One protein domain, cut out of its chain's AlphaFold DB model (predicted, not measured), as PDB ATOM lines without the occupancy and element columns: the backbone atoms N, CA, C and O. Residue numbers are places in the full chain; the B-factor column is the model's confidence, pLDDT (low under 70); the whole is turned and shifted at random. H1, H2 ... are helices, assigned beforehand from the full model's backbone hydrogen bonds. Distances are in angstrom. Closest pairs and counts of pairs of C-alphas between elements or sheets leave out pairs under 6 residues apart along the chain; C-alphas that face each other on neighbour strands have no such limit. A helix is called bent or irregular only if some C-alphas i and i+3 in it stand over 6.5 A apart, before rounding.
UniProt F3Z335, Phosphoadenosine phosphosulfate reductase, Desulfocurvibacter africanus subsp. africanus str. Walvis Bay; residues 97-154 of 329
ATOM      1  N   ILE A  97     145.643 136.558 180.255       97.06
ATOM      2  CA  ILE A  97     144.377 136.226 179.581       97.06
ATOM      3  C   ILE A  97     144.063 134.726 179.568       97.06
ATOM      4  O   ILE A  97     143.210 134.263 180.318       97.06
ATOM      5  N   SER A  98     144.728 133.940 178.727       96.00
ATOM      6  CA  SER A  98     144.597 132.482 178.673       96.00
ATOM      7  C   SER A  98     145.819 131.884 177.990       96.00
ATOM      8  O   SER A  98     146.464 132.558 177.191       96.00
ATOM      9  N   LYS A  99     146.079 130.588 178.204       95.50
ATOM     10  CA  LYS A  99     147.186 129.881 177.533       95.50
ATOM     11  C   LYS A  99     147.159 130.054 176.011       95.50
ATOM     12  O   LYS A  99     148.188 130.306 175.399       95.50
ATOM     13  N   ARG A 100     145.972 129.953 175.396       95.38
ATOM     14  CA  ARG A 100     145.810 130.100 173.940       95.38
ATOM     15  C   ARG A 100     146.124 131.520 173.474       95.38
ATOM     16  O   ARG A 100     146.816 131.673 172.474       95.38
ATOM     17  N   VAL A 101     145.604 132.532 174.172       97.31
ATOM     18  CA  VAL A 101     145.833 133.937 173.805       97.31
ATOM     19  C   VAL A 101     147.297 134.301 174.013       97.31
ATOM     20  O   VAL A 101     147.905 134.803 173.080       97.31
ATOM     21  N   ALA A 102     147.886 133.984 175.167       98.12
ATOM     22  CA  ALA A 102     149.285 134.290 175.448       98.12
ATOM     23  C   ALA A 102     150.245 133.612 174.464       98.12
ATOM     24  O   ALA A 102     151.165 134.257 173.975       98.12
ATOM     25  N   ARG A 103     149.985 132.352 174.083       97.50
ATOM     26  CA  ARG A 103     150.733 131.699 173.000       97.50
ATOM     27  C   ARG A 103     150.615 132.460 171.683       97.50
ATOM     28  O   ARG A 103     151.617 132.673 171.013       97.50
ATOM     29  N   GLY A 104     149.398 132.858 171.316       97.69
ATOM     30  CA  GLY A 104     149.157 133.634 170.106       97.69
ATOM     31  C   GLY A 104     149.900 134.968 170.117       97.69
ATOM     32  O   GLY A 104     150.585 135.271 169.152       97.69
ATOM     33  N   ILE A 105     149.843 135.717 171.224       98.44
ATOM     34  CA  ILE A 105     150.616 136.955 171.407       98.44
ATOM     35  C   ILE A 105     152.112 136.687 171.213       98.44
ATOM     36  O   ILE A 105     152.748 137.384 170.428       98.44
ATOM     37  N   ASN A 106     152.664 135.656 171.860       97.81
ATOM     38  CA  ASN A 106     154.080 135.313 171.729       97.81
ATOM     39  C   ASN A 106     154.484 135.023 170.274       97.81
ATOM     40  O   ASN A 106     155.529 135.482 169.823       97.81
ATOM     41  N   ILE A 107     153.655 134.283 169.529       97.81
ATOM     42  CA  ILE A 107     153.907 133.986 168.111       97.81
ATOM     43  C   ILE A 107     153.830 135.254 167.254       97.81
ATOM     44  O   ILE A 107     154.697 135.460 166.410       97.81
ATOM     45  N   LEU A 108     152.827 136.111 167.475       98.06
ATOM     46  CA  LEU A 108     152.664 137.356 166.715       98.06
ATOM     47  C   LEU A 108     153.811 138.349 166.956       98.06
ATOM     48  O   LEU A 108     154.147 139.116 166.061       98.06
ATOM     49  N   ARG A 109     154.423 138.319 168.144       97.25
ATOM     50  CA  ARG A 109     155.584 139.148 168.501       97.25
ATOM     51  C   ARG A 109     156.906 138.637 167.939       97.25
ATOM     52  O   ARG A 109     157.836 139.420 167.804       97.25
ATOM     53  N   ASN A 110     156.993 137.343 167.636       95.69
ATOM     54  CA  ASN A 110     158.231 136.678 167.233       95.69
ATOM     55  C   ASN A 110     158.035 135.897 165.917       95.69
ATOM     56  O   ASN A 110     158.135 134.662 165.908       95.69
ATOM     57  N   PRO A 111     157.703 136.573 164.800       95.75
ATOM     58  CA  PRO A 111     157.548 135.908 163.513       95.75
ATOM     59  C   PRO A 111     158.894 135.359 163.026       95.75
ATOM     60  O   PRO A 111     159.926 136.019 163.094       95.75
ATOM     61  N   THR A 112     158.878 134.133 162.515       94.75
ATOM     62  CA  THR A 112     160.032 133.477 161.888       94.75
ATOM     63  C   THR A 112     159.557 132.720 160.652       94.75
ATOM     64  O   THR A 112     158.391 132.327 160.571       94.75
ATOM     65  N   GLY A 113     160.450 132.433 159.700       93.62
ATOM     66  CA  GLY A 113     160.085 131.621 158.530       93.62
ATOM     67  C   GLY A 113     159.493 130.256 158.918       93.62
ATOM     68  O   GLY A 113     158.502 129.813 158.342       93.62
ATOM     69  N   ALA A 114     160.022 129.634 159.977       93.75
ATOM     70  CA  ALA A 114     159.564 128.332 160.465       93.75
ATOM     71  C   ALA A 114     158.157 128.358 161.091       93.75
ATOM     72  O   ALA A 114     157.481 127.327 161.117       93.75
ATOM     73  N   ASN A 115     157.695 129.508 161.602       95.25
ATOM     74  CA  ASN A 115     156.392 129.621 162.260       95.25
ATOM     75  C   ASN A 115     155.316 130.310 161.409       95.25
ATOM     76  O   ASN A 115     154.213 130.496 161.918       95.25
ATOM     77  N   ALA A 116     155.573 130.612 160.131       96.31
ATOM     78  CA  ALA A 116     154.663 131.368 159.261       96.31
ATOM     79  C   ALA A 116     153.216 130.830 159.256       96.31
ATOM     80  O   ALA A 116     152.260 131.588 159.406       96.31
ATOM     81  N   ASN A 117     153.037 129.506 159.192       96.00
ATOM     82  CA  ASN A 117     151.710 128.879 159.256       96.00
ATOM     83  C   ASN A 117     151.007 129.084 160.608       96.00
ATOM     84  O   ASN A 117     149.790 129.246 160.668       96.00
ATOM     85  N   VAL A 118     151.764 129.066 161.707       96.44
ATOM     86  CA  VAL A 118     151.238 129.265 163.065       96.44
ATOM     87  C   VAL A 118     150.960 130.746 163.313       96.44
ATOM     88  O   VAL A 118     149.942 131.081 163.916       96.44
ATOM     89  N   TYR A 119     151.814 131.633 162.795       97.69
ATOM     90  CA  TYR A 119     151.574 133.069 162.762       97.69
ATOM     91  C   TYR A 119     150.261 133.368 162.042       97.69
ATOM     92  O   TYR A 119     149.373 133.967 162.642       97.69
ATOM     93  N   ARG A 120     150.075 132.857 160.816       97.31
ATOM     94  CA  ARG A 120     148.830 133.020 160.049       97.31
ATOM     95  C   ARG A 120     147.611 132.484 160.803       97.31
ATOM     96  O   ARG A 120     146.568 133.136 160.842       97.31
ATOM     97  N   LEU A 121     147.745 131.351 161.493       97.56
ATOM     98  CA  LEU A 121     146.672 130.799 162.324       97.56
ATOM     99  C   LEU A 121     146.257 131.747 163.460       97.56
ATOM    100  O   LEU A 121     145.066 131.951 163.680       97.56
ATOM    101  N   TYR A 122     147.209 132.337 164.181       97.94
ATOM    102  CA  TYR A 122     146.901 133.263 165.276       97.94
ATOM    103  C   TYR A 122     146.549 134.677 164.790       97.94
ATOM    104  O   TYR A 122     145.796 135.381 165.466       97.94
ATOM    105  N   ASN A 123     147.044 135.087 163.624       97.69
ATOM    106  CA  ASN A 123     146.786 136.396 163.036       97.69
ATOM    107  C   ASN A 123     145.438 136.445 162.305       97.69
ATOM    108  O   ASN A 123     144.598 137.298 162.569       97.69
ATOM    109  N   GLU A 124     145.196 135.513 161.398       96.94
ATOM    110  CA  GLU A 124     144.030 135.537 160.509       96.94
ATOM    111  C   GLU A 124     142.995 134.485 160.897       96.94
ATOM    112  O   GLU A 124     141.826 134.606 160.543       96.94
ATOM    113  N   GLY A 125     143.385 133.486 161.691       97.12
ATOM    114  CA  GLY A 125     142.530 132.334 161.939       97.12
ATOM    115  C   GLY A 125     142.531 131.374 160.763       97.12
ATOM    116  O   GLY A 125     141.521 130.723 160.564       97.12
ATOM    117  N   ILE A 126     143.609 131.287 159.982       96.94
ATOM    118  CA  ILE A 126     143.702 130.398 158.815       96.94
ATOM    119  C   ILE A 126     144.753 129.322 159.088       96.94
ATOM    120  O   ILE A 126     145.893 129.629 159.438       96.94
ATOM    121  N   ASN A 127     144.377 128.049 158.953       95.31
ATOM    122  CA  ASN A 127     145.286 126.938 159.232       95.31
ATOM    123  C   ASN A 127     146.315 126.719 158.100       95.31
ATOM    124  O   ASN A 127     146.359 127.443 157.104       95.31
ATOM    125  N   ARG A 128     147.177 125.705 158.241       95.12
ATOM    126  CA  ARG A 128     148.201 125.378 157.229       95.12
ATOM    127  C   ARG A 128     147.627 124.962 155.867       95.12
ATOM    128  O   ARG A 128     148.331 125.065 154.876       95.12
ATOM    129  N   PHE A 129     146.371 124.519 155.826       95.88
ATOM    130  CA  PHE A 129     145.666 124.090 154.619       95.88
ATOM    131  C   PHE A 129     144.871 125.227 153.954       95.88
ATOM    132  O   PHE A 129     144.214 125.000 152.950       95.88
ATOM    133  N   GLY A 130     144.932 126.451 154.494       93.94
ATOM    134  CA  GLY A 130     144.167 127.588 153.973       93.94
ATOM    135  C   GLY A 130     142.726 127.653 154.485       93.94
ATOM    136  O   GLY A 130     141.973 128.528 154.072       93.94
ATOM    137  N   GLU A 131     142.338 126.778 155.413       96.06
ATOM    138  CA  GLU A 131     140.964 126.718 155.910       96.06
ATOM    139  C   GLU A 131     140.741 127.718 157.058       96.06
ATOM    140  O   GLU A 131     141.591 127.827 157.960       96.06
ATOM    141  N   PRO A 132     139.585 128.408 157.094       96.00
ATOM    142  CA  PRO A 132     139.199 129.254 158.216       96.00
ATOM    143  C   PRO A 132     138.943 128.450 159.500       96.00
ATOM    144  O   PRO A 132     138.083 127.579 159.581       96.00
ATOM    145  N   VAL A 133     139.659 128.804 160.560       93.88
ATOM    146  CA  VAL A 133     139.555 128.266 161.920       93.88
ATOM    147  C   VAL A 133     139.589 129.419 162.934       93.88
ATOM    148  O   VAL A 133     140.471 129.516 163.795       93.88
ATOM    149  N   ALA A 134     138.582 130.296 162.853       90.88
ATOM    150  CA  ALA A 134     138.489 131.558 163.601       90.88
ATOM    151  C   ALA A 134     138.730 131.428 165.116       90.88
ATOM    152  O   ALA A 134     139.287 132.332 165.735       90.88
ATOM    153  N   ARG A 135     138.398 130.277 165.723       90.31
ATOM    154  CA  ARG A 135     138.628 130.010 167.157       90.31
ATOM    155  C   ARG A 135     140.096 130.120 167.596       90.31
ATOM    156  O   ARG A 135     140.345 130.202 168.797       90.31
ATOM    157  N   PHE A 136     141.071 130.027 166.691       92.06
ATOM    158  CA  PHE A 136     142.492 130.165 167.040       92.06
ATOM    159  C   PHE A 136     143.032 131.577 166.856       92.06
ATOM    160  O   PHE A 136     144.050 131.895 167.467       92.06
ATOM    161  N   ARG A 137     142.346 132.428 166.088       97.12
ATOM    162  CA  ARG A 137     142.743 133.822 165.912       97.12
ATOM    163  C   ARG A 137     142.791 134.522 167.269       97.12
ATOM    164  O   ARG A 137     141.872 134.380 168.076       97.12
ATOM    165  N   VAL A 138     143.844 135.298 167.517       97.88
ATOM    166  CA  VAL A 138     143.919 136.176 168.690       97.88
ATOM    167  C   VAL A 138     142.796 137.213 168.575       97.88
ATOM    168  O   VAL A 138     142.791 137.984 167.611       97.88
ATOM    169  N   PRO A 139     141.844 137.254 169.528       96.88
ATOM    170  CA  PRO A 139     140.743 138.210 169.479       96.88
ATOM    171  C   PRO A 139     141.248 139.654 169.449       96.88
ATOM    172  O   PRO A 139     142.174 139.992 170.185       96.88
ATOM    173  N   ASN A 140     140.597 140.517 168.661       96.12
ATOM    174  CA  ASN A 140     141.003 141.920 168.492       96.12
ATOM    175  C   ASN A 140     141.172 142.653 169.832       96.12
ATOM    176  O   ASN A 140     142.159 143.356 170.017       96.12
ATOM    177  N   ARG A 141     140.281 142.396 170.801       96.00
ATOM    178  CA  ARG A 141     140.330 142.995 172.145       96.00
ATOM    179  C   ARG A 141     141.616 142.724 172.936       96.00
ATOM    180  O   ARG A 141     141.840 143.391 173.931       96.00
ATOM    181  N   TRP A 142     142.431 141.747 172.532       97.81
ATOM    182  CA  TRP A 142     143.695 141.400 173.193       97.81
ATOM    183  C   TRP A 142     144.931 141.778 172.375       97.81
ATOM    184  O   TRP A 142     146.048 141.571 172.838       97.81
ATOM    185  N   ARG A 143     144.762 142.322 171.163       97.31
ATOM    186  CA  ARG A 143     145.884 142.607 170.256       97.31
ATOM    187  C   ARG A 143     146.807 143.715 170.738       97.31
ATOM    188  O   ARG A 143     147.970 143.705 170.356       97.31
ATOM    189  N   PHE A 144     146.340 144.585 171.630       97.56
ATOM    190  CA  PHE A 144     147.192 145.576 172.285       97.56
ATOM    191  C   PHE A 144     148.387 144.931 173.024       97.56
ATOM    192  O   PHE A 144     149.444 145.536 173.141       97.56
ATOM    193  N   LEU A 145     148.281 143.661 173.446       98.38
ATOM    194  CA  LEU A 145     149.387 142.929 174.077       98.38
ATOM    195  C   LEU A 145     150.521 142.548 173.106       98.38
ATOM    196  O   LEU A 145     151.621 142.211 173.550       98.38
ATOM    197  N   VAL A 146     150.291 142.600 171.788       97.94
ATOM    198  CA  VAL A 146     151.341 142.352 170.783       97.94
ATOM    199  C   VAL A 146     152.412 143.441 170.862       97.94
ATOM    200  O   VAL A 146     153.593 143.140 170.766       97.94
ATOM    201  N   THR A 147     152.022 144.684 171.137       97.00
ATOM    202  CA  THR A 147     152.934 145.833 171.232       97.00
ATOM    203  C   THR A 147     153.228 146.244 172.678       97.00
ATOM    204  O   THR A 147     153.787 147.311 172.907       97.00
ATOM    205  N   ALA A 148     152.858 145.420 173.666       97.94
ATOM    206  CA  ALA A 148     153.108 145.715 175.076       97.94
ATOM    207  C   ALA A 148     154.614 145.832 175.384       97.94
ATOM    208  O   ALA A 148     155.403 145.059 174.824       97.94
ATOM    209  N   PRO A 149     155.018 146.687 176.343       97.44
ATOM    210  CA  PRO A 149     156.421 146.875 176.729       97.44
ATOM    211  C   PRO A 149     157.018 145.690 177.514       97.44
ATOM    212  O   PRO A 149     158.138 145.765 178.004       97.44
ATOM    213  N   PHE A 150     156.285 144.581 177.636       97.69
ATOM    214  CA  PHE A 150     156.708 143.343 178.285       97.69
ATOM    215  C   PHE A 150     156.284 142.122 177.448       97.69
ATOM    216  O   PHE A 150     155.286 142.190 176.721       97.69
ATOM    217  N   PRO A 151     157.005 140.989 177.541       97.75
ATOM    218  CA  PRO A 151     156.627 139.764 176.851       97.75
ATOM    219  C   PRO A 151     155.416 139.083 177.508       97.75
ATOM    220  O   PRO A 151     155.153 139.223 178.704       97.75
ATOM    221  N   VAL A 152     154.682 138.300 176.717       98.31
ATOM    222  CA  VAL A 152     153.493 137.540 177.141       98.31
ATOM    223  C   VAL A 152     153.569 136.147 176.527       98.31
ATOM    224  O   VAL A 152     153.695 136.035 175.309       98.31
ATOM    225  N   SER A 153     153.463 135.089 177.336       97.44
ATOM    226  CA  SER A 153     153.492 133.703 176.843       97.44
ATOM    227  C   SER A 153     152.815 132.704 177.790       97.44
ATOM    228  O   SER A 153     152.386 133.039 178.894       97.44
ATOM    229  N   ASP A 154     152.691 131.449 177.347       96.19
ATOM    230  CA  ASP A 154     152.255 130.317 178.171       96.19
ATOM    231  C   ASP A 154     153.402 129.410 178.649       96.19
ATOM    232  O   ASP A 154     153.152 128.348 179.233       96.19
TER     233      ASP A 154
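This is residues 97 to 154 of the 329 residues of the protein "Phosphoadenosine phosphosulfate reductase" of Desulfocurvibacter africanus subsp. africanus str. Walvis Bay (UniProt F3Z335). Three short helices make this small domain: H1 is in the middle, with H2 packed on one side of it and H3 on another, each at a steep tilt to it. From the end of H2 a long loop, residues 125 to 139, swings out and comes back to H3, and after H3 the tail folds back toward the first printed residues. The printed part has 58 residues with three named helices, H1, H2 and H3 in chain order, and no named strand; 31 residues are in the helices, and the class is all helix. It is compact, with a radius of gyration of the C-alphas of 10.7 A and spans of 33 by 23 by 17 A.

H1, residues 99 to 109, begins at C-alpha 99 (147.186, 129.881, 177.533) and is 15.4 A long. H2, residues 113 to 124, is the longest helix, 16.6 A; it is irregular, with C-alphas 114 and 117 8.0 A apart. H3, residues 140 to 147, is 12.9 A long and ends at C-alpha 147 (152.934, 145.833, 171.232); it is irregular too, with C-alphas 141 and 144 7.3 A apart.

H1 touches H2; their closest C-alphas, those of Gly 104 and Tyr 122, are 5.3 A apart. Their lines stand at a steep tilt of 59 degrees, opposite ways. H1 also touches H3, closest at the C-alphas of Ile 105 and Val 146, 5.5 A apart, with a steep tilt of 50 degrees, the same way. H2 and H3 are apart. In H1 every O i to N i+4 pair is within hydrogen-bond range; H2 has 6 of 8, and H3 has 0 of 4 but 4 of 5 O i to N i+3 pairs.

The farthest C-alphas, those of Phe 129 and Pro 149, are 33.5 A apart. The printed part has no cut. The link from H1 to H2 is tight, and that from H2 to H3 is long, with 15 residues. The mean pLDDT of the printed part is 96.4, and no printed residue is under 70.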